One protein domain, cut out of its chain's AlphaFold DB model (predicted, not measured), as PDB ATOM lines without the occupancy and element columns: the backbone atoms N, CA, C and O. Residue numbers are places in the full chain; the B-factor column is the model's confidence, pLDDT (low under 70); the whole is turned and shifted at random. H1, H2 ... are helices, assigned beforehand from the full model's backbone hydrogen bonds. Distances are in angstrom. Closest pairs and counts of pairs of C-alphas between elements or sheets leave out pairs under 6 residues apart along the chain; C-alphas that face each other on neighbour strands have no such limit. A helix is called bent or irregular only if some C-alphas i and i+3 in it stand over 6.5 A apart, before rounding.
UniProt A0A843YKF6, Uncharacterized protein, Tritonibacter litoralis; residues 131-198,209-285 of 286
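Overview. This is residues 131 to 198 and 209 to 285 of the 286 residues of an uncharacterized protein of Tritonibacter litoralis (UniProt A0A843YKF6). A long helix, H4, runs through the middle, with H1 along it and the hairpin of H2 and H3 packed on it through H3. A smaller hairpin, H5 and H6, packs crosswise on H4 through H6. The printed part has 145 residues, with six named helices, H1 to H6 in chain order, and no named strand; the class is all helix. It is compact, with a radius of gyration of the C-alphas of 16.0 A, and only just elongated, spanning 48 by 31 by 25 A.

Arrangement. The hub is H4, residues 209 to 239. Its residues 222 to 233 alone touch H1, residues 131 to 142, at a shallow tilt of 22 degrees; their closest C-alphas, Phe 134 and Thr 229, are 5.6 A apart. H3, residues 171 to 196, touches H4, closest at C-alphas 191 and 221, 6.3 A. H1, H3 and H4 form a bundle, helices side by side. H2, residues 152 to 166, forms a hairpin with H3, closest at C-alphas 166 and 174, 5.4 A. H6, residues 273 to 283, touches H4 residues 215 to 223 alone, only just about perpendicular at 70.3 degrees, closest at C-alphas 277 and 219, 4.7 A. H5, residues 253 to 265, forms a hairpin with H6, closest at C-alphas 257 and 281, 6.0 A. Every O i to N i+4 pair is within hydrogen-bond range in H1, H2, H4, H5 and H6, and 20 of 22 in H3.

Along the chain. H4 runs 45.3 A from C-alpha 209 at (100.219, 138.260, 114.146) to C-alpha 239 at (81.825, 139.623, 155.559). H3, 36.5 A, is irregular: C-alphas 190 and 193 are 7.6 A apart. H2 measures 21.3 A, H5 17.7 A, H1 16.2 A and H6 15.4 A.

Size, cuts and confidence. Residues 199 to 208 are not printed; C-alphas 198 and 209 are 18.8 A apart. The link from H4 to H5 is long. Mean pLDDT of the printed part is 70.4, with 241 to 278 among the residues under 70.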
ATOM      1  N   TYR A 131      91.704 137.708 148.389       83.75
ATOM      2  CA  TYR A 131      91.879 139.064 147.876       83.75
ATOM      3  C   TYR A 131      93.359 139.438 147.774       83.75
ATOM      4  O   TYR A 131      93.783 139.927 146.731       83.75
ATOM      5  N   GLN A 132      94.161 139.180 148.812       81.94
ATOM      6  CA  GLN A 132      95.595 139.491 148.790       81.94
ATOM      7  C   GLN A 132      96.329 138.713 147.699       81.94
ATOM      8  O   GLN A 132      97.153 139.285 146.979       81.94
ATOM      9  N   ILE A 133      96.010 137.426 147.542       82.06
ATOM     10  CA  ILE A 133      96.643 136.593 146.521       82.06
ATOM     11  C   ILE A 133      96.267 137.088 145.122       82.06
ATOM     12  O   ILE A 133      97.158 137.338 144.311       82.06
ATOM     13  N   PHE A 134      94.982 137.304 144.845       79.12
ATOM     14  CA  PHE A 134      94.529 137.797 143.542       79.12
ATOM     15  C   PHE A 134      95.033 139.213 143.247       79.12
ATOM     16  O   PHE A 134      95.514 139.466 142.148       79.12
ATOM     17  N   LEU A 135      95.076 140.102 144.242       78.12
ATOM     18  CA  LEU A 135      95.670 141.431 144.100       78.12
ATOM     19  C   LEU A 135      97.162 141.352 143.746       78.12
ATOM     20  O   LEU A 135      97.637 142.114 142.901       78.12
ATOM     21  N   SER A 136      97.908 140.441 144.375       75.69
ATOM     22  CA  SER A 136      99.315 140.203 144.037       75.69
ATOM     23  C   SER A 136      99.468 139.658 142.613       75.69
ATOM     24  O   SER A 136     100.317 140.148 141.865       75.69
ATOM     25  N   ALA A 137      98.578 138.747 142.201       75.06
ATOM     26  CA  ALA A 137      98.545 138.164 140.865       75.06
ATOM     27  C   ALA A 137      98.282 139.227 139.795       75.06
ATOM     28  O   ALA A 137      99.017 139.329 138.815       75.06
ATOM     29  N   THR A 138      97.282 140.079 140.025       72.12
ATOM     30  CA  THR A 138      96.970 141.223 139.172       72.12
ATOM     31  C   THR A 138      98.157 142.177 139.083       72.12
ATOM     32  O   THR A 138      98.536 142.577 137.988       72.12
ATOM     33  N   ARG A 139      98.789 142.531 140.211       70.00
ATOM     34  CA  ARG A 139      99.963 143.421 140.204       70.00
ATOM     35  C   ARG A 139     101.111 142.848 139.380       70.00
ATOM     36  O   ARG A 139     101.740 143.612 138.658       70.00
ATOM     37  N   GLN A 140     101.362 141.546 139.467       70.19
ATOM     38  CA  GLN A 140     102.410 140.882 138.698       70.19
ATOM     39  C   GLN A 140     102.073 140.780 137.207       70.19
ATOM     40  O   GLN A 140     102.931 141.049 136.370       70.19
ATOM     41  N   ALA A 141     100.829 140.425 136.877       67.44
ATOM     42  CA  ALA A 141     100.357 140.352 135.497       67.44
ATOM     43  C   ALA A 141     100.518 141.703 134.780       67.44
ATOM     44  O   ALA A 141     100.914 141.752 133.617       67.44
ATOM     45  N   VAL A 142     100.263 142.787 135.517       64.12
ATOM     46  CA  VAL A 142     100.373 144.172 135.057       64.12
ATOM     47  C   VAL A 142     101.822 144.691 135.067       64.12
ATOM     48  O   VAL A 142     102.228 145.412 134.158       64.12
ATOM     49  N   TYR A 143     102.607 144.362 136.097       63.38
ATOM     50  CA  TYR A 143     103.989 144.818 136.286       63.38
ATOM     51  C   TYR A 143     104.904 143.646 136.667       63.38
ATOM     52  O   TYR A 143     105.200 143.455 137.852       63.38
ATOM     53  N   PRO A 144     105.404 142.876 135.691       62.38
ATOM     54  CA  PRO A 144     106.333 141.792 135.966       62.38
ATOM     55  C   PRO A 144     107.683 142.374 136.417       62.38
ATOM     56  O   PRO A 144     108.500 142.801 135.605       62.38
ATOM     57  N   LYS A 145     107.917 142.444 137.732       53.88
ATOM     58  CA  LYS A 145     109.219 142.775 138.330       53.88
ATOM     59  C   LYS A 145     109.710 141.589 139.161       53.88
ATOM     60  O   LYS A 145     109.143 141.311 140.212       53.88
ATOM     61  N   GLY A 146     110.812 140.975 138.729       54.59
ATOM     62  CA  GLY A 146     111.578 139.996 139.511       54.59
ATOM     63  C   GLY A 146     111.071 138.548 139.477       54.59
ATOM     64  O   GLY A 146     110.083 138.224 138.825       54.59
ATOM     65  N   ASP A 147     111.800 137.702 140.211       53.03
ATOM     66  CA  ASP A 147     111.740 136.230 140.280       53.03
ATOM     67  C   ASP A 147     110.605 135.699 141.187       53.03
ATOM     68  O   ASP A 147     110.769 134.758 141.961       53.03
ATOM     69  N   TYR A 148     109.451 136.372 141.186       49.88
ATOM     70  CA  TYR A 148     108.308 135.968 142.008       49.88
ATOM     71  C   TYR A 148     107.444 134.984 141.214       49.88
ATOM     72  O   TYR A 148     106.927 135.332 140.158       49.88
ATOM     73  N   THR A 149     107.273 133.755 141.692       60.84
ATOM     74  CA  THR A 149     106.393 132.762 141.058       60.84
ATOM     75  C   THR A 149     105.046 132.721 141.769       60.84
ATOM     76  O   THR A 149     104.967 132.646 142.998       60.84
ATOM     77  N   LEU A 150     103.962 132.786 140.996       65.81
ATOM     78  CA  LEU A 150     102.610 132.625 141.519       65.81
ATOM     79  C   LEU A 150     102.435 131.200 142.054       65.81
ATOM     80  O   LEU A 150     102.512 130.222 141.315       65.81
ATOM     81  N   GLN A 151     102.173 131.064 143.353       72.25
ATOM     82  CA  GLN A 151     101.941 129.759 143.969       72.25
ATOM     83  C   GLN A 151     100.490 129.311 143.737       72.25
ATOM     84  O   GLN A 151      99.634 129.430 144.612       72.25
ATOM     85  N   TRP A 152     100.196 128.790 142.543       71.44
ATOM     86  CA  TRP A 152      98.839 128.375 142.147       71.44
ATOM     87  C   TRP A 152      98.210 127.315 143.059       71.44
ATOM     88  O   TRP A 152      96.997 127.321 143.263       71.44
ATOM     89  N   GLU A 153      99.026 126.447 143.663       75.88
ATOM     90  CA  GLU A 153      98.564 125.465 144.653       75.88
ATOM     91  C   GLU A 153      97.970 126.144 145.898       75.88
ATOM     92  O   GLU A 153      96.962 125.693 146.448       75.88
ATOM     93  N   VAL A 154      98.536 127.286 146.309       79.19
ATOM     94  CA  VAL A 154      98.008 128.081 147.423       79.19
ATOM     95  C   VAL A 154      96.645 128.658 147.048       79.19
ATOM     96  O   VAL A 154      95.711 128.518 147.835       79.19
ATOM     97  N   ILE A 155      96.478 129.200 145.835       76.12
ATOM     98  CA  ILE A 155      95.182 129.711 145.352       76.12
ATOM     99  C   ILE A 155      94.118 128.616 145.381       76.12
ATOM    100  O   ILE A 155      93.039 128.811 145.939       76.12
ATOM    101  N   TYR A 156      94.429 127.442 144.829       79.25
ATOM    102  CA  TYR A 156      93.490 126.325 144.800       79.25
ATOM    103  C   TYR A 156      93.101 125.866 146.215       79.25
ATOM    104  O   TYR A 156      91.917 125.658 146.496       79.25
ATOM    105  N   SER A 157      94.074 125.787 147.133       84.56
ATOM    106  CA  SER A 157      93.815 125.461 148.540       84.56
ATOM    107  C   SER A 157      92.881 126.478 149.210       84.56
ATOM    108  O   SER A 157      91.952 126.090 149.916       84.56
ATOM    109  N   ARG A 158      93.061 127.778 148.939       85.75
ATOM    110  CA  ARG A 158      92.254 128.860 149.518       85.75
ATOM    111  C   ARG A 158      90.850 128.932 148.936       85.75
ATOM    112  O   ARG A 158      89.903 129.145 149.686       85.75
ATOM    113  N   CYS A 159      90.684 128.645 147.647       84.50
ATOM    114  CA  CYS A 159      89.365 128.468 147.040       84.50
ATOM    115  C   CYS A 159      88.577 127.327 147.703       84.50
ATOM    116  O   CYS A 159      87.363 127.435 147.856       84.50
ATOM    117  N   ARG A 160      89.253 126.245 148.118       85.12
ATOM    118  CA  ARG A 160      88.617 125.135 148.845       85.12
ATOM    119  C   ARG A 160      88.194 125.538 150.259       85.12
ATOM    120  O   ARG A 160      87.084 125.209 150.652       85.12
ATOM    121  N   VAL A 161      89.047 126.262 150.988       86.12
ATOM    122  CA  VAL A 161      88.704 126.800 152.318       86.12
ATOM    123  C   VAL A 161      87.510 127.751 152.221       86.12
ATOM    124  O   VAL A 161      86.551 127.611 152.971       86.12
ATOM    125  N   LEU A 162      87.505 128.658 151.237       86.62
ATOM    126  CA  LEU A 162      86.359 129.539 151.012       86.62
ATOM    127  C   LEU A 162      85.081 128.737 150.713       86.62
ATOM    128  O   LEU A 162      84.029 129.067 151.247       86.62
ATOM    129  N   ALA A 163      85.167 127.666 149.916       84.88
ATOM    130  CA  ALA A 163      84.025 126.797 149.626       84.88
ATOM    131  C   ALA A 163      83.414 126.167 150.888       84.88
ATOM    132  O   ALA A 163      82.192 126.141 150.997       84.88
ATOM    133  N   SER A 164      84.232 125.728 151.851       84.88
ATOM    134  CA  SER A 164      83.718 125.213 153.130       84.88
ATOM    135  C   SER A 164      83.081 126.300 153.998       84.88
ATOM    136  O   SER A 164      82.085 126.037 154.662       84.88
ATOM    137  N   CYS A 165      83.592 127.535 153.967       82.94
ATOM    138  CA  CYS A 165      83.021 128.637 154.750       82.94
ATOM    139  C   CYS A 165      81.667 129.129 154.198       82.94
ATOM    140  O   CYS A 165      80.899 129.758 154.923       82.94
ATOM    141  N   ILE A 166      81.368 128.857 152.922       82.00
ATOM    142  CA  ILE A 166      80.131 129.287 152.250       82.00
ATOM    143  C   ILE A 166      78.894 128.521 152.746       82.00
ATOM    144  O   ILE A 166      77.798 129.077 152.708       82.00
ATOM    145  N   GLU A 167      79.046 127.291 153.252       75.44
ATOM    146  CA  GLU A 167      77.921 126.457 153.720       75.44
ATOM    147  C   GLU A 167      77.099 127.119 154.840       75.44
ATOM    148  O   GLU A 167      75.916 126.827 154.997       75.44
ATOM    149  N   ASN A 168      77.713 128.045 155.580       71.88
ATOM    150  CA  ASN A 168      77.095 128.748 156.702       71.88
ATOM    151  C   ASN A 168      76.496 130.120 156.324       71.88
ATOM    152  O   ASN A 168      75.973 130.818 157.195       71.88
ATOM    153  N   ALA A 169      76.582 130.541 155.056       74.06
ATOM    154  CA  ALA A 169      76.014 131.805 154.579       74.06
ATOM    155  C   ALA A 169      74.524 131.675 154.201       74.06
ATOM    156  O   ALA A 169      73.997 130.577 154.019       74.06
ATOM    157  N   ASP A 170      73.826 132.809 154.061       77.38
ATOM    158  CA  ASP A 170      72.467 132.815 153.509       77.38
ATOM    159  C   ASP A 170      72.456 132.301 152.053       77.38
ATOM    160  O   ASP A 170      73.443 132.496 151.344       77.38
ATOM    161  N   PRO A 171      71.366 131.667 151.572       80.44
ATOM    162  CA  PRO A 171      71.358 130.986 150.273       80.44
ATOM    163  C   PRO A 171      71.752 131.873 149.081       80.44
ATOM    164  O   PRO A 171      72.487 131.429 148.200       80.44
ATOM    165  N   GLU A 172      71.302 133.130 149.066       78.44
ATOM    166  CA  GLU A 172      71.594 134.089 147.989       78.44
ATOM    167  C   GLU A 172      73.076 134.508 147.992       78.44
ATOM    168  O   GLU A 172      73.741 134.510 146.947       78.44
ATOM    169  N   SER A 173      73.624 134.818 149.171       80.00
ATOM    170  CA  SER A 173      75.043 135.159 149.318       80.00
ATOM    171  C   SER A 173      75.932 133.943 149.078       80.00
ATOM    172  O   SER A 173      76.991 134.072 148.463       80.00
ATOM    173  N   ALA A 174      75.497 132.750 149.490       84.06
ATOM    174  CA  ALA A 174      76.209 131.504 149.260       84.06
ATOM    175  C   ALA A 174      76.353 131.201 147.763       84.06
ATOM    176  O   ALA A 174      77.441 130.854 147.301       84.06
ATOM    177  N   GLU A 175      75.293 131.405 146.977       85.75
ATOM    178  CA  GLU A 175      75.344 131.252 145.522       85.75
ATOM    179  C   GLU A 175      76.324 132.246 144.875       85.75
ATOM    180  O   GLU A 175      77.154 131.856 144.040       85.75
ATOM    181  N   SER A 176      76.273 133.512 145.296       82.31
ATOM    182  CA  SER A 176      77.165 134.571 144.805       82.31
ATOM    183  C   SER A 176      78.632 134.296 145.154       82.31
ATOM    184  O   SER A 176      79.512 134.390 144.294       82.31
ATOM    185  N   LEU A 177      78.920 133.872 146.387       85.38
ATOM    186  CA  LEU A 177      80.264 133.487 146.822       85.38
ATOM    187  C   LEU A 177      80.753 132.224 146.096       85.38
ATOM    188  O   LEU A 177      81.908 132.157 145.672       85.38
ATOM    189  N   ALA A 178      79.877 131.247 145.857       86.88
ATOM    190  CA  ALA A 178      80.221 130.055 145.087       86.88
ATOM    191  C   ALA A 178      80.548 130.399 143.624       86.88
ATOM    192  O   ALA A 178      81.427 129.781 143.017       86.88
ATOM    193  N   LYS A 179      79.887 131.412 143.046       87.12
ATOM    194  CA  LYS A 179      80.223 131.941 141.715       87.12
ATOM    195  C   LYS A 179      81.632 132.536 141.691       87.12
ATOM    196  O   LYS A 179      82.371 132.249 140.749       87.12
ATOM    197  N   ILE A 180      82.025 133.278 142.728       85.12
ATOM    198  CA  ILE A 180      83.396 133.797 142.891       85.12
ATOM    199  C   ILE A 180      84.403 132.646 142.959       85.12
ATOM    200  O   ILE A 180      85.382 132.658 142.216       85.12
ATOM    201  N   VAL A 181      84.145 131.619 143.776       86.81
ATOM    202  CA  VAL A 181      85.023 130.438 143.884       86.81
ATOM    203  C   VAL A 181      85.197 129.748 142.528       86.81
ATOM    204  O   VAL A 181      86.323 129.459 142.124       86.81
ATOM    205  N   ARG A 182      84.102 129.526 141.787       86.06
ATOM    206  CA  ARG A 182      84.153 128.912 140.449       86.06
ATOM    207  C   ARG A 182      84.958 129.755 139.461       86.06
ATOM    208  O   ARG A 182      85.794 129.209 138.745       86.06
ATOM    209  N   LYS A 183      84.748 131.076 139.442       84.25
ATOM    210  CA  LYS A 183      85.528 132.001 138.603       84.25
ATOM    211  C   LYS A 183      87.013 131.976 138.967       84.25
ATOM    212  O   LYS A 183      87.851 131.887 138.077       84.25
ATOM    213  N   ALA A 184      87.339 131.981 140.258       83.25
ATOM    214  CA  ALA A 184      88.712 131.900 140.750       83.25
ATOM    215  C   ALA A 184      89.416 130.615 140.308       83.25
ATOM    216  O   ALA A 184      90.540 130.667 139.805       83.25
ATOM    217  N   GLN A 185      88.745 129.469 140.432       83.94
ATOM    218  CA  GLN A 185      89.258 128.185 139.953       83.94
ATOM    219  C   GLN A 185      89.443 128.174 138.431       83.94
ATOM    220  O   GLN A 185      90.480 127.720 137.949       83.94
ATOM    221  N   TYR A 186      88.477 128.713 137.681       83.56
ATOM    222  CA  TYR A 186      88.542 128.800 136.224       83.56
ATOM    223  C   TYR A 186      89.713 129.665 135.743       83.56
ATOM    224  O   TYR A 186      90.517 129.206 134.933       83.56
ATOM    225  N   ILE A 187      89.854 130.882 136.278       76.69
ATOM    226  CA  ILE A 187      90.928 131.815 135.909       76.69
ATOM    227  C   ILE A 187      92.295 131.212 136.247       76.69
ATOM    228  O   ILE A 187      93.206 131.236 135.420       76.69
ATOM    229  N   THR A 188      92.413 130.590 137.423       76.50
ATOM    230  CA  THR A 188      93.627 129.881 137.850       76.50
ATOM    231  C   THR A 188      93.994 128.755 136.883       76.50
ATOM    232  O   THR A 188      95.146 128.645 136.474       76.50
ATOM    233  N   ALA A 189      93.028 127.930 136.471       76.75
ATOM    234  CA  ALA A 189      93.280 126.823 135.551       76.75
ATOM    235  C   ALA A 189      93.630 127.301 134.130       76.75
ATOM    236  O   ALA A 189      94.535 126.751 133.500       76.75
ATOM    237  N   ARG A 190      92.928 128.325 133.628       76.94
ATOM    238  CA  ARG A 190      93.072 128.831 132.257       76.94
ATOM    239  C   ARG A 190      94.348 129.644 132.057       76.94
ATOM    240  O   ARG A 190      95.024 129.469 131.046       76.94
ATOM    241  N   HIS A 191      94.680 130.525 132.998       71.25
ATOM    242  CA  HIS A 191      95.701 131.552 132.783       71.25
ATOM    243  C   HIS A 191      97.053 131.253 133.436       71.25
ATOM    244  O   HIS A 191      98.003 131.988 133.181       71.25
ATOM    245  N   ARG A 192      97.187 130.146 134.186       71.25
ATOM    246  CA  ARG A 192      98.452 129.701 134.804       71.25
ATOM    247  C   ARG A 192      99.644 129.763 133.846       71.25
ATOM    248  O   ARG A 192     100.598 130.484 134.104       71.25
ATOM    249  N   LYS A 193      99.549 129.086 132.696       68.19
ATOM    250  CA  LYS A 193     100.639 129.036 131.704       68.19
ATOM    251  C   LYS A 193     100.913 130.381 131.017       68.19
ATOM    252  O   LYS A 193     102.054 130.656 130.677       68.19
ATOM    253  N   LEU A 194      99.874 131.194 130.810       68.00
ATOM    254  CA  LEU A 194      99.956 132.500 130.136       68.00
ATOM    255  C   LEU A 194     100.601 133.577 131.018       68.00
ATOM    256  O   LEU A 194     101.238 134.496 130.515       68.00
ATOM    257  N   LEU A 195     100.404 133.488 132.334       64.44
ATOM    258  CA  LEU A 195     100.913 134.464 133.298       64.44
ATOM    259  C   LEU A 195     102.326 134.125 133.790       64.44
ATOM    260  O   LEU A 195     103.057 135.026 134.191       64.44
ATOM    261  N   GLU A 196     102.714 132.847 133.741       61.47
ATOM    262  CA  GLU A 196     104.058 132.366 134.094       61.47
ATOM    263  C   GLU A 196     105.069 132.451 132.938       61.47
ATOM    264  O   GLU A 196     106.268 132.315 133.179       61.47
ATOM    265  N   SER A 197     104.635 132.667 131.689       60.50
ATOM    266  CA  SER A 197     105.548 132.696 130.542       60.50
ATOM    267  C   SER A 197     106.428 133.966 130.541       60.50
ATOM    268  O   SER A 197     105.884 135.077 130.487       60.50
ATOM    269  N   PRO A 198     107.773 133.842 130.556       53.53
ATOM    270  CA  PRO A 198     108.704 134.980 130.558       53.53
ATOM    271  C   PRO A 198     108.791 135.722 129.209       53.53
ATOM    272  O   PRO A 198     109.306 136.835 129.143       53.53
ATOM    273  N   VAL A 209     101.591 138.767 113.935       54.41
ATOM    274  CA  VAL A 209     100.219 138.260 114.146       54.41
ATOM    275  C   VAL A 209     100.138 137.365 115.389       54.41
ATOM    276  O   VAL A 209      99.189 137.468 116.170       54.41
ATOM    277  N   THR A 210     101.151 136.528 115.610       57.91
ATOM    278  CA  THR A 210     101.248 135.632 116.772       57.91
ATOM    279  C   THR A 210     101.569 136.416 118.045       57.91
ATOM    280  O   THR A 210     101.008 136.140 119.100       57.91
ATOM    281  N   ILE A 211     102.403 137.455 117.946       58.72
ATOM    282  CA  ILE A 211     102.696 138.362 119.064       58.72
ATOM    283  C   ILE A 211     101.427 139.106 119.504       58.72
ATOM    284  O   ILE A 211     101.112 139.117 120.694       58.72
ATOM    285  N   ASN A 212     100.654 139.655 118.563       61.12
ATOM    286  CA  ASN A 212      99.423 140.383 118.882       61.12
ATOM    287  C   ASN A 212      98.354 139.486 119.524       61.12
ATOM    288  O   ASN A 212      97.702 139.903 120.478       61.12
ATOM    289  N   SER A 213      98.180 138.248 119.049       64.50
ATOM    290  CA  SER A 213      97.185 137.327 119.620       64.50
ATOM    291  C   SER A 213      97.541 136.870 121.040       64.50
ATOM    292  O   SER A 213      96.648 136.723 121.883       64.50
ATOM    293  N   VAL A 214      98.833 136.703 121.343       65.31
ATOM    294  CA  VAL A 214      99.305 136.389 122.700       65.31
ATOM    295  C   VAL A 214      99.198 137.605 123.623       65.31
ATOM    296  O   VAL A 214      98.760 137.451 124.764       65.31
ATOM    297  N   LEU A 215      99.526 138.811 123.143       64.06
ATOM    298  CA  LEU A 215      99.341 140.055 123.901       64.06
ATOM    299  C   LEU A 215      97.865 140.288 124.251       64.06
ATOM    300  O   LEU A 215      97.555 140.494 125.421       64.06
ATOM    301  N   LEU A 216      96.953 140.141 123.286       67.31
ATOM    302  CA  LEU A 216      95.502 140.208 123.509       67.31
ATOM    303  C   LEU A 216      95.033 139.171 124.540       67.31
ATOM    304  O   LEU A 216      94.360 139.520 125.505       67.31
ATOM    305  N   SER A 217      95.459 137.911 124.400       69.56
ATOM    306  CA  SER A 217      95.092 136.837 125.339       69.56
ATOM    307  C   SER A 217      95.608 137.084 126.764       69.56
ATOM    308  O   SER A 217      94.983 136.667 127.743       69.56
ATOM    309  N   ARG A 218      96.764 137.746 126.900       69.88
ATOM    310  CA  ARG A 218      97.337 138.142 128.191       69.88
ATOM    311  C   ARG A 218      96.602 139.342 128.784       69.88
ATOM    312  O   ARG A 218      96.362 139.350 129.989       69.88
ATOM    313  N   SER A 219      96.210 140.310 127.960       68.25
ATOM    314  CA  SER A 219      95.375 141.445 128.362       68.25
ATOM    315  C   SER A 219      94.007 140.986 128.873       68.25
ATOM    316  O   SER A 219      93.616 141.388 129.968       68.25
ATOM    317  N   ASP A 220      93.343 140.060 128.174       71.62
ATOM    318  CA  ASP A 220      92.085 139.444 128.626       71.62
ATOM    319  C   ASP A 220      92.252 138.768 129.998       71.62
ATOM    320  O   ASP A 220      91.463 138.988 130.917       71.62
ATOM    321  N   ALA A 221      93.342 138.010 130.183       73.00
ATOM    322  CA  ALA A 221      93.659 137.361 131.455       73.00
ATOM    323  C   ALA A 221      93.836 138.362 132.611       73.00
ATOM    324  O   ALA A 221      93.430 138.102 133.747       73.00
ATOM    325  N   VAL A 222      94.472 139.506 132.336       72.31
ATOM    326  CA  VAL A 222      94.677 140.575 133.322       72.31
ATOM    327  C   VAL A 222      93.343 141.215 133.698       72.31
ATOM    328  O   VAL A 222      93.102 141.451 134.883       72.31
ATOM    329  N   VAL A 223      92.465 141.460 132.722       75.12
ATOM    330  CA  VAL A 223      91.127 142.014 132.966       75.12
ATOM    331  C   VAL A 223      90.280 141.052 133.803       75.12
ATOM    332  O   VAL A 223      89.690 141.481 134.797       75.12
ATOM    333  N   ASP A 224      90.291 139.756 133.487       77.56
ATOM    334  CA  ASP A 224      89.593 138.722 134.259       77.56
ATOM    335  C   ASP A 224      90.087 138.665 135.717       77.56
ATOM    336  O   ASP A 224      89.287 138.605 136.659       77.56
ATOM    337  N   LEU A 225      91.406 138.757 135.934       77.12
ATOM    338  CA  LEU A 225      91.997 138.844 137.274       77.12
ATOM    339  C   LEU A 225      91.571 140.116 138.020       77.12
ATOM    340  O   LEU A 225      91.286 140.057 139.218       77.12
ATOM    341  N   MET A 226      91.535 141.268 137.343       76.81
ATOM    342  CA  MET A 226      91.095 142.537 137.934       76.81
ATOM    343  C   MET A 226      89.622 142.483 138.342       76.81
ATOM    344  O   MET A 226      89.288 142.866 139.467       76.81
ATOM    345  N   ALA A 227      88.758 141.970 137.463       79.31
ATOM    346  CA  ALA A 227      87.340 141.792 137.737       79.31
ATOM    347  C   ALA A 227      87.133 140.879 138.953       79.31
ATOM    348  O   ALA A 227      86.471 141.254 139.920       79.31
ATOM    349  N   LEU A 228      87.781 139.715 138.974       83.19
ATOM    350  CA  LEU A 228      87.664 138.793 140.096       83.19
ATOM    351  C   LEU A 228      88.192 139.391 141.412       83.19
ATOM    352  O   LEU A 228      87.566 139.222 142.455       83.19
ATOM    353  N   THR A 229      89.308 140.125 141.381       82.19
ATOM    354  CA  THR A 229      89.864 140.790 142.574       82.19
ATOM    355  C   THR A 229      88.872 141.786 143.179       82.19
ATOM    356  O   THR A 229      88.732 141.866 144.401       82.19
ATOM    357  N   LEU A 230      88.156 142.531 142.335       79.31
ATOM    358  CA  LEU A 230      87.104 143.453 142.757       79.31
ATOM    359  C   LEU A 230      85.880 142.709 143.318       79.31
ATOM    360  O   LEU A 230      85.361 143.110 144.359       79.31
ATOM    361  N   GLU A 231      85.453 141.603 142.697       83.12
ATOM    362  CA  GLU A 231      84.360 140.763 143.221       83.12
ATOM    363  C   GLU A 231      84.700 140.187 144.605       83.12
ATOM    364  O   GLU A 231      83.881 140.272 145.524       83.12
ATOM    365  N   ILE A 232      85.923 139.675 144.794       83.94
ATOM    366  CA  ILE A 232      86.400 139.177 146.095       83.94
ATOM    367  C   ILE A 232      86.461 140.318 147.118       83.94
ATOM    368  O   ILE A 232      86.055 140.137 148.265       83.94
ATOM    369  N   SER A 233      86.922 141.509 146.716       81.88
ATOM    370  CA  SER A 233      86.942 142.691 147.585       81.88
ATOM    371  C   SER A 233      85.544 143.069 148.074       81.88
ATOM    372  O   SER A 233      85.380 143.411 149.244       81.88
ATOM    373  N   ASN A 234      84.531 143.010 147.205       80.81
ATOM    374  CA  ASN A 234      83.148 143.279 147.597       80.81
ATOM    375  C   ASN A 234      82.624 142.194 148.550       80.81
ATOM    376  O   ASN A 234      82.030 142.521 149.576       80.81
ATOM    377  N   GLY A 235      82.924 140.918 148.277       80.88
ATOM    378  CA  GLY A 235      82.605 139.821 149.194       80.88
ATOM    379  C   GLY A 235      83.242 140.014 150.576       80.88
ATOM    380  O   GLY A 235      82.603 139.786 151.602       80.88
ATOM    381  N   PHE A 236      84.488 140.493 150.628       82.19
ATOM    382  CA  PHE A 236      85.171 140.799 151.885       82.19
ATOM    383  C   PHE A 236      84.473 141.916 152.681       82.19
ATOM    384  O   PHE A 236      84.365 141.819 153.904       82.19
ATOM    385  N   GLN A 237      83.957 142.956 152.013       78.94
ATOM    386  CA  GLN A 237      83.190 144.018 152.680       78.94
ATOM    387  C   GLN A 237      81.859 143.511 153.249       78.94
ATOM    388  O   GLN A 237      81.488 143.888 154.363       78.94
ATOM    389  N   TYR A 238      81.181 142.605 152.536       81.50
ATOM    390  CA  TYR A 238      80.005 141.904 153.058       81.50
ATOM    391  C   TYR A 238      80.332 141.148 154.354       81.50
ATOM    392  O   TYR A 238      79.657 141.333 155.370       81.50
ATOM    393  N   ALA A 239      81.427 140.383 154.375       80.44
ATOM    394  CA  ALA A 239      81.825 139.623 155.559       80.44
ATOM    395  C   ALA A 239      82.152 140.508 156.784       80.44
ATOM    396  O   ALA A 239      81.985 140.072 157.922       80.44
ATOM    397  N   ARG A 240      82.557 141.774 156.584       76.88
ATOM    398  CA  ARG A 240      82.837 142.748 157.664       76.88
ATOM    399  C   ARG A 240      81.613 143.519 158.179       76.88
ATOM    400  O   ARG A 240      81.788 144.518 158.873       76.88
ATOM    401  N   MET A 241      80.394 143.060 157.889       65.81
ATOM    402  CA  MET A 241      79.130 143.696 158.301       65.81
ATOM    403  C   MET A 241      78.881 145.095 157.708       65.81
ATOM    404  O   MET A 241      78.143 145.883 158.292       65.81
ATOM    405  N   GLN A 242      79.462 145.426 156.548       58.94
ATOM    406  CA  GLN A 242      79.120 146.676 155.847       58.94
ATOM    407  C   GLN A 242      77.921 146.532 154.892       58.94
ATOM    408  O   GLN A 242      77.429 147.541 154.391       58.94
ATOM    409  N   GLN A 243      77.442 145.308 154.636       59.41
ATOM    410  CA  GLN A 243      76.291 145.025 153.772       59.41
ATOM    411  C   GLN A 243      75.448 143.869 154.337       59.41
ATOM    412  O   GLN A 243      76.004 142.878 154.806       59.41
ATOM    413  N   GLU A 244      74.115 143.983 154.283       59.22
ATOM    414  CA  GLU A 244      73.186 142.940 154.761       59.22
ATOM    415  C   GLU A 244      73.092 141.730 153.821       59.22
ATOM    416  O   GLU A 244      72.846 140.617 154.283       59.22
ATOM    417  N   LYS A 245      73.313 141.932 152.516       64.69
ATOM    418  CA  LYS A 245      73.274 140.895 151.476       64.69
ATOM    419  C   LYS A 245      74.416 141.080 150.490       64.69
ATOM    420  O   LYS A 245      74.758 142.216 150.159       64.69
ATOM    421  N   PHE A 246      74.955 139.972 149.986       68.50
ATOM    422  CA  PHE A 246      75.935 139.989 148.909       68.50
ATOM    423  C   PHE A 246      75.359 139.366 147.648       68.50
ATOM    424  O   PHE A 246      75.182 138.155 147.550       68.50
ATOM    425  N   ILE A 247      75.117 140.210 146.654       63.09
ATOM    426  CA  ILE A 247      74.826 139.772 145.298       63.09
ATOM    427  C   ILE A 247      76.060 140.117 144.479       63.09
ATOM    428  O   ILE A 247      76.521 141.258 144.508       63.09
ATOM    429  N   THR A 248      76.608 139.143 143.749       59.62
ATOM    430  CA  THR A 248      77.597 139.454 142.709       59.62
ATOM    431  C   THR A 248      76.941 140.338 141.650       59.62
ATOM    432  O   THR A 248      76.358 139.830 140.691       59.62
ATOM    433  N   GLU A 249      77.021 141.655 141.817       57.00
ATOM    434  CA  GLU A 249      76.807 142.588 140.721       57.00
ATOM    435  C   GLU A 249      77.876 142.308 139.668       57.00
ATOM    436  O   GLU A 249      79.062 142.165 139.982       57.00
ATOM    437  N   LEU A 250      77.448 142.188 138.410       49.38
ATOM    438  CA  LEU A 250      78.363 142.247 137.281       49.38
ATOM    439  C   LEU A 250      79.154 143.545 137.467       49.38
ATOM    440  O   LEU A 250      78.543 144.613 137.515       49.38
ATOM    441  N   ILE A 251      80.477 143.480 137.629       54.97
ATOM    442  CA  ILE A 251      81.278 144.701 137.554       54.97
ATOM    443  C   ILE A 251      80.963 145.281 136.187       54.97
ATOM    444  O   ILE A 251      81.293 144.661 135.176       54.97
ATOM    445  N   THR A 252      80.246 146.405 136.159       53.75
ATOM    446  CA  THR A 252      79.898 147.026 134.892       53.75
ATOM    447  C   THR A 252      81.203 147.302 134.182       53.75
ATOM    448  O   THR A 252      82.156 147.822 134.770       53.75
ATOM    449  N   THR A 253      81.268 146.900 132.923       56.16
ATOM    450  CA  THR A 253      82.443 147.091 132.089       56.16
ATOM    451  C   THR A 253      82.884 148.557 132.127       56.16
ATOM    452  O   THR A 253      84.071 148.835 132.220       56.16
ATOM    453  N   GLU A 254      81.937 149.493 132.254       58.22
ATOM    454  CA  GLU A 254      82.155 150.918 132.543       58.22
ATOM    455  C   GLU A 254      82.994 151.210 133.799       58.22
ATOM    456  O   GLU A 254      83.848 152.096 133.786       58.22
ATOM    457  N   ARG A 255      82.795 150.486 134.906       61.22
ATOM    458  CA  ARG A 255      83.549 150.681 136.156       61.22
ATOM    459  C   ARG A 255      84.982 150.161 136.032       61.22
ATOM    460  O   ARG A 255      85.897 150.728 136.620       61.22
ATOM    461  N   LEU A 256      85.184 149.107 135.244       65.94
ATOM    462  CA  LEU A 256      86.506 148.544 134.964       65.94
ATOM    463  C   LEU A 256      87.262 149.416 133.942       65.94
ATOM    464  O   LEU A 256      88.416 149.778 134.168       65.94
ATOM    465  N   VAL A 257      86.570 149.848 132.885       65.62
ATOM    466  CA  VAL A 257      87.052 150.781 131.858       65.62
ATOM    467  C   VAL A 257      87.400 152.137 132.466       65.62
ATOM    468  O   VAL A 257      88.505 152.606 132.245       65.62
ATOM    469  N   SER A 258      86.551 152.734 133.307       63.81
ATOM    470  CA  SER A 258      86.849 154.031 133.941       63.81
ATOM    471  C   SER A 258      88.100 153.990 134.826       63.81
ATOM    472  O   SER A 258      88.914 154.910 134.785       63.81
ATOM    473  N   VAL A 259      88.318 152.908 135.583       64.00
ATOM    474  CA  VAL A 259      89.547 152.723 136.378       64.00
ATOM    475  C   VAL A 259      90.786 152.626 135.481       64.00
ATOM    476  O   VAL A 259      91.832 153.196 135.809       64.00
ATOM    477  N   LEU A 260      90.680 151.928 134.349       65.19
ATOM    478  CA  LEU A 260      91.764 151.804 133.372       65.19
ATOM    479  C   LEU A 260      92.031 153.129 132.637       65.19
ATOM    480  O   LEU A 260      93.186 153.537 132.529       65.19
ATOM    481  N   GLU A 261      90.985 153.842 132.214       64.75
ATOM    482  CA  GLU A 261      91.068 155.146 131.542       64.75
ATOM    483  C   GLU A 261      91.695 156.208 132.444       64.75
ATOM    484  O   GLU A 261      92.564 156.953 131.995       64.75
ATOM    485  N   ILE A 262      91.340 156.242 133.734       61.41
ATOM    486  CA  ILE A 262      91.995 157.115 134.719       61.41
ATOM    487  C   ILE A 262      93.498 156.806 134.771       61.41
ATOM    488  O   ILE A 262      94.321 157.715 134.698       61.41
ATOM    489  N   ARG A 263      93.897 155.534 134.848       60.97
ATOM    490  CA  ARG A 263      95.322 155.166 134.910       60.97
ATOM    491  C   ARG A 263      96.115 155.564 133.665       60.97
ATOM    492  O   ARG A 263      97.265 155.983 133.807       60.97
ATOM    493  N   ILE A 264      95.518 155.419 132.483       60.12
ATOM    494  CA  ILE A 264      96.135 155.764 131.195       60.12
ATOM    495  C   ILE A 264      96.242 157.286 131.051       60.12
ATOM    496  O   ILE A 264      97.330 157.809 130.808       60.12
ATOM    497  N   ASN A 265      95.149 158.012 131.308       54.72
ATOM    498  CA  ASN A 265      95.083 159.466 131.142       54.72
ATOM    499  C   ASN A 265      95.943 160.235 132.154       54.72
ATOM    500  O   ASN A 265      96.463 161.299 131.825       54.72
ATOM    501  N   PHE A 266      96.151 159.708 133.367       51.81
ATOM    502  CA  PHE A 266      97.031 160.335 134.363       51.81
ATOM    503  C   PHE A 266      98.535 160.076 134.127       51.81
ATOM    504  O   PHE A 266      99.359 160.470 134.951       51.81
ATOM    505  N   GLY A 267      98.932 159.440 133.015       47.28
ATOM    506  CA  GLY A 267     100.339 159.331 132.600       47.28
ATOM    507  C   GLY A 267     101.226 158.479 133.517       47.28
ATOM    508  O   GLY A 267     102.452 158.512 133.400       47.28
ATOM    509  N   ILE A 268     100.630 157.696 134.425       50.12
ATOM    510  CA  ILE A 268     101.353 156.861 135.401       50.12
ATOM    511  C   ILE A 268     102.015 155.646 134.711       50.12
ATOM    512  O   ILE A 268     102.861 154.972 135.298       50.12
ATOM    513  N   SER A 269     101.698 155.374 133.441       51.31
ATOM    514  CA  SER A 269     102.321 154.305 132.660       51.31
ATOM    515  C   SER A 269     102.494 154.671 131.184       51.31
ATOM    516  O   SER A 269     101.531 155.038 130.525       51.31
ATOM    517  N   LYS A 270     103.718 154.521 130.656       52.72
ATOM    518  CA  LYS A 270     104.061 154.653 129.223       52.72
ATOM    519  C   LYS A 270     104.093 153.305 128.479       52.72
ATOM    520  O   LYS A 270     104.691 153.211 127.413       52.72
ATOM    521  N   SER A 271     103.565 152.232 129.075       58.16
ATOM    522  CA  SER A 271     103.650 150.888 128.482       58.16
ATOM    523  C   SER A 271     102.493 150.640 127.495       58.16
ATOM    524  O   SER A 271     101.344 150.828 127.896       58.16
ATOM    525  N   PRO A 272     102.770 150.179 126.255       59.81
ATOM    526  CA  PRO A 272     101.747 149.933 125.226       59.81
ATOM    527  C   PRO A 272     100.717 148.860 125.620       59.81
ATOM    528  O   PRO A 272      99.576 148.915 125.181       59.81
ATOM    529  N   ILE A 273     101.066 147.970 126.555       61.31
ATOM    530  CA  ILE A 273     100.166 146.945 127.113       61.31
ATOM    531  C   ILE A 273      98.887 147.549 127.727       61.31
ATOM    532  O   ILE A 273      97.859 146.885 127.787       61.31
ATOM    533  N   TRP A 274      98.910 148.803 128.195       63.97
ATOM    534  CA  TRP A 274      97.726 149.414 128.810       63.97
ATOM    535  C   TRP A 274      96.629 149.773 127.812       63.97
ATOM    536  O   TRP A 274      95.457 149.704 128.180       63.97
ATOM    537  N   GLU A 275      96.985 150.122 126.578       65.75
ATOM    538  CA  GLU A 275      96.005 150.352 125.513       65.75
ATOM    539  C   GLU A 275      95.320 149.030 125.136       65.75
ATOM    540  O   GLU A 275      94.093 148.983 125.072       65.75
ATOM    541  N   ASP A 276      96.087 147.936 125.056       65.62
ATOM    542  CA  ASP A 276      95.561 146.587 124.810       65.62
ATOM    543  C   ASP A 276      94.655 146.090 125.955       65.62
ATOM    544  O   ASP A 276      93.605 145.497 125.707       65.62
ATOM    545  N   ILE A 277      95.022 146.349 127.218       65.50
ATOM    546  CA  ILE A 277      94.187 146.032 128.396       65.50
ATOM    547  C   ILE A 277      92.894 146.856 128.386       65.50
ATOM    548  O   ILE A 277      91.830 146.336 128.723       65.50
ATOM    549  N   LEU A 278      92.961 148.136 128.006       69.06
ATOM    550  CA  LEU A 278      91.778 148.985 127.887       69.06
ATOM    551  C   LEU A 278      90.852 148.498 126.764       69.06
ATOM    552  O   LEU A 278      89.635 148.475 126.948       69.06
ATOM    553  N   GLU A 279      91.404 148.098 125.620       70.06
ATOM    554  CA  GLU A 279      90.631 147.555 124.501       70.06
ATOM    555  C   GLU A 279      89.981 146.208 124.859       70.06
ATOM    556  O   GLU A 279      88.795 146.004 124.591       70.06
ATOM    557  N   ALA A 280      90.721 145.321 125.531       65.31
ATOM    558  CA  ALA A 280      90.206 144.068 126.083       65.31
ATOM    559  C   ALA A 280      89.056 144.314 127.073       65.31
ATOM    560  O   ALA A 280      87.987 143.717 126.957       65.31
ATOM    561  N   ALA A 281      89.225 145.268 127.995       66.19
ATOM    562  CA  ALA A 281      88.170 145.651 128.925       66.19
ATOM    563  C   ALA A 281      86.928 146.176 128.195       66.19
ATOM    564  O   ALA A 281      85.824 145.782 128.542       66.19
ATOM    565  N   LYS A 282      87.077 146.998 127.148       70.69
ATOM    566  CA  LYS A 282      85.946 147.490 126.337       70.69
ATOM    567  C   LYS A 282      85.193 146.362 125.618       70.69
ATOM    568  O   LYS A 282      83.974 146.443 125.508       70.69
ATOM    569  N   LYS A 283      85.881 145.295 125.189       67.12
ATOM    570  CA  LYS A 283      85.278 144.106 124.544       67.12
ATOM    571  C   LYS A 283      84.438 143.239 125.488       67.12
ATOM    572  O   LYS A 283      83.592 142.487 125.019       67.12
ATOM    573  N   LEU A 284      84.642 143.356 126.799       55.00
ATOM    574  CA  LEU A 284      83.793 142.742 127.826       55.00
ATOM    575  C   LEU A 284      82.493 143.534 128.082       55.00
ATOM    576  O   LEU A 284      81.706 143.148 128.948       55.00
ATOM    577  N   SER A 285      82.253 144.647 127.374       44.28
ATOM    578  CA  SER A 285      80.964 145.354 127.380       44.28
ATOM    579  C   SER A 285      79.984 144.603 126.486       44.28
ATOM    580  O   SER A 285      80.362 144.288 125.357       44.28
TER     581      SER A 285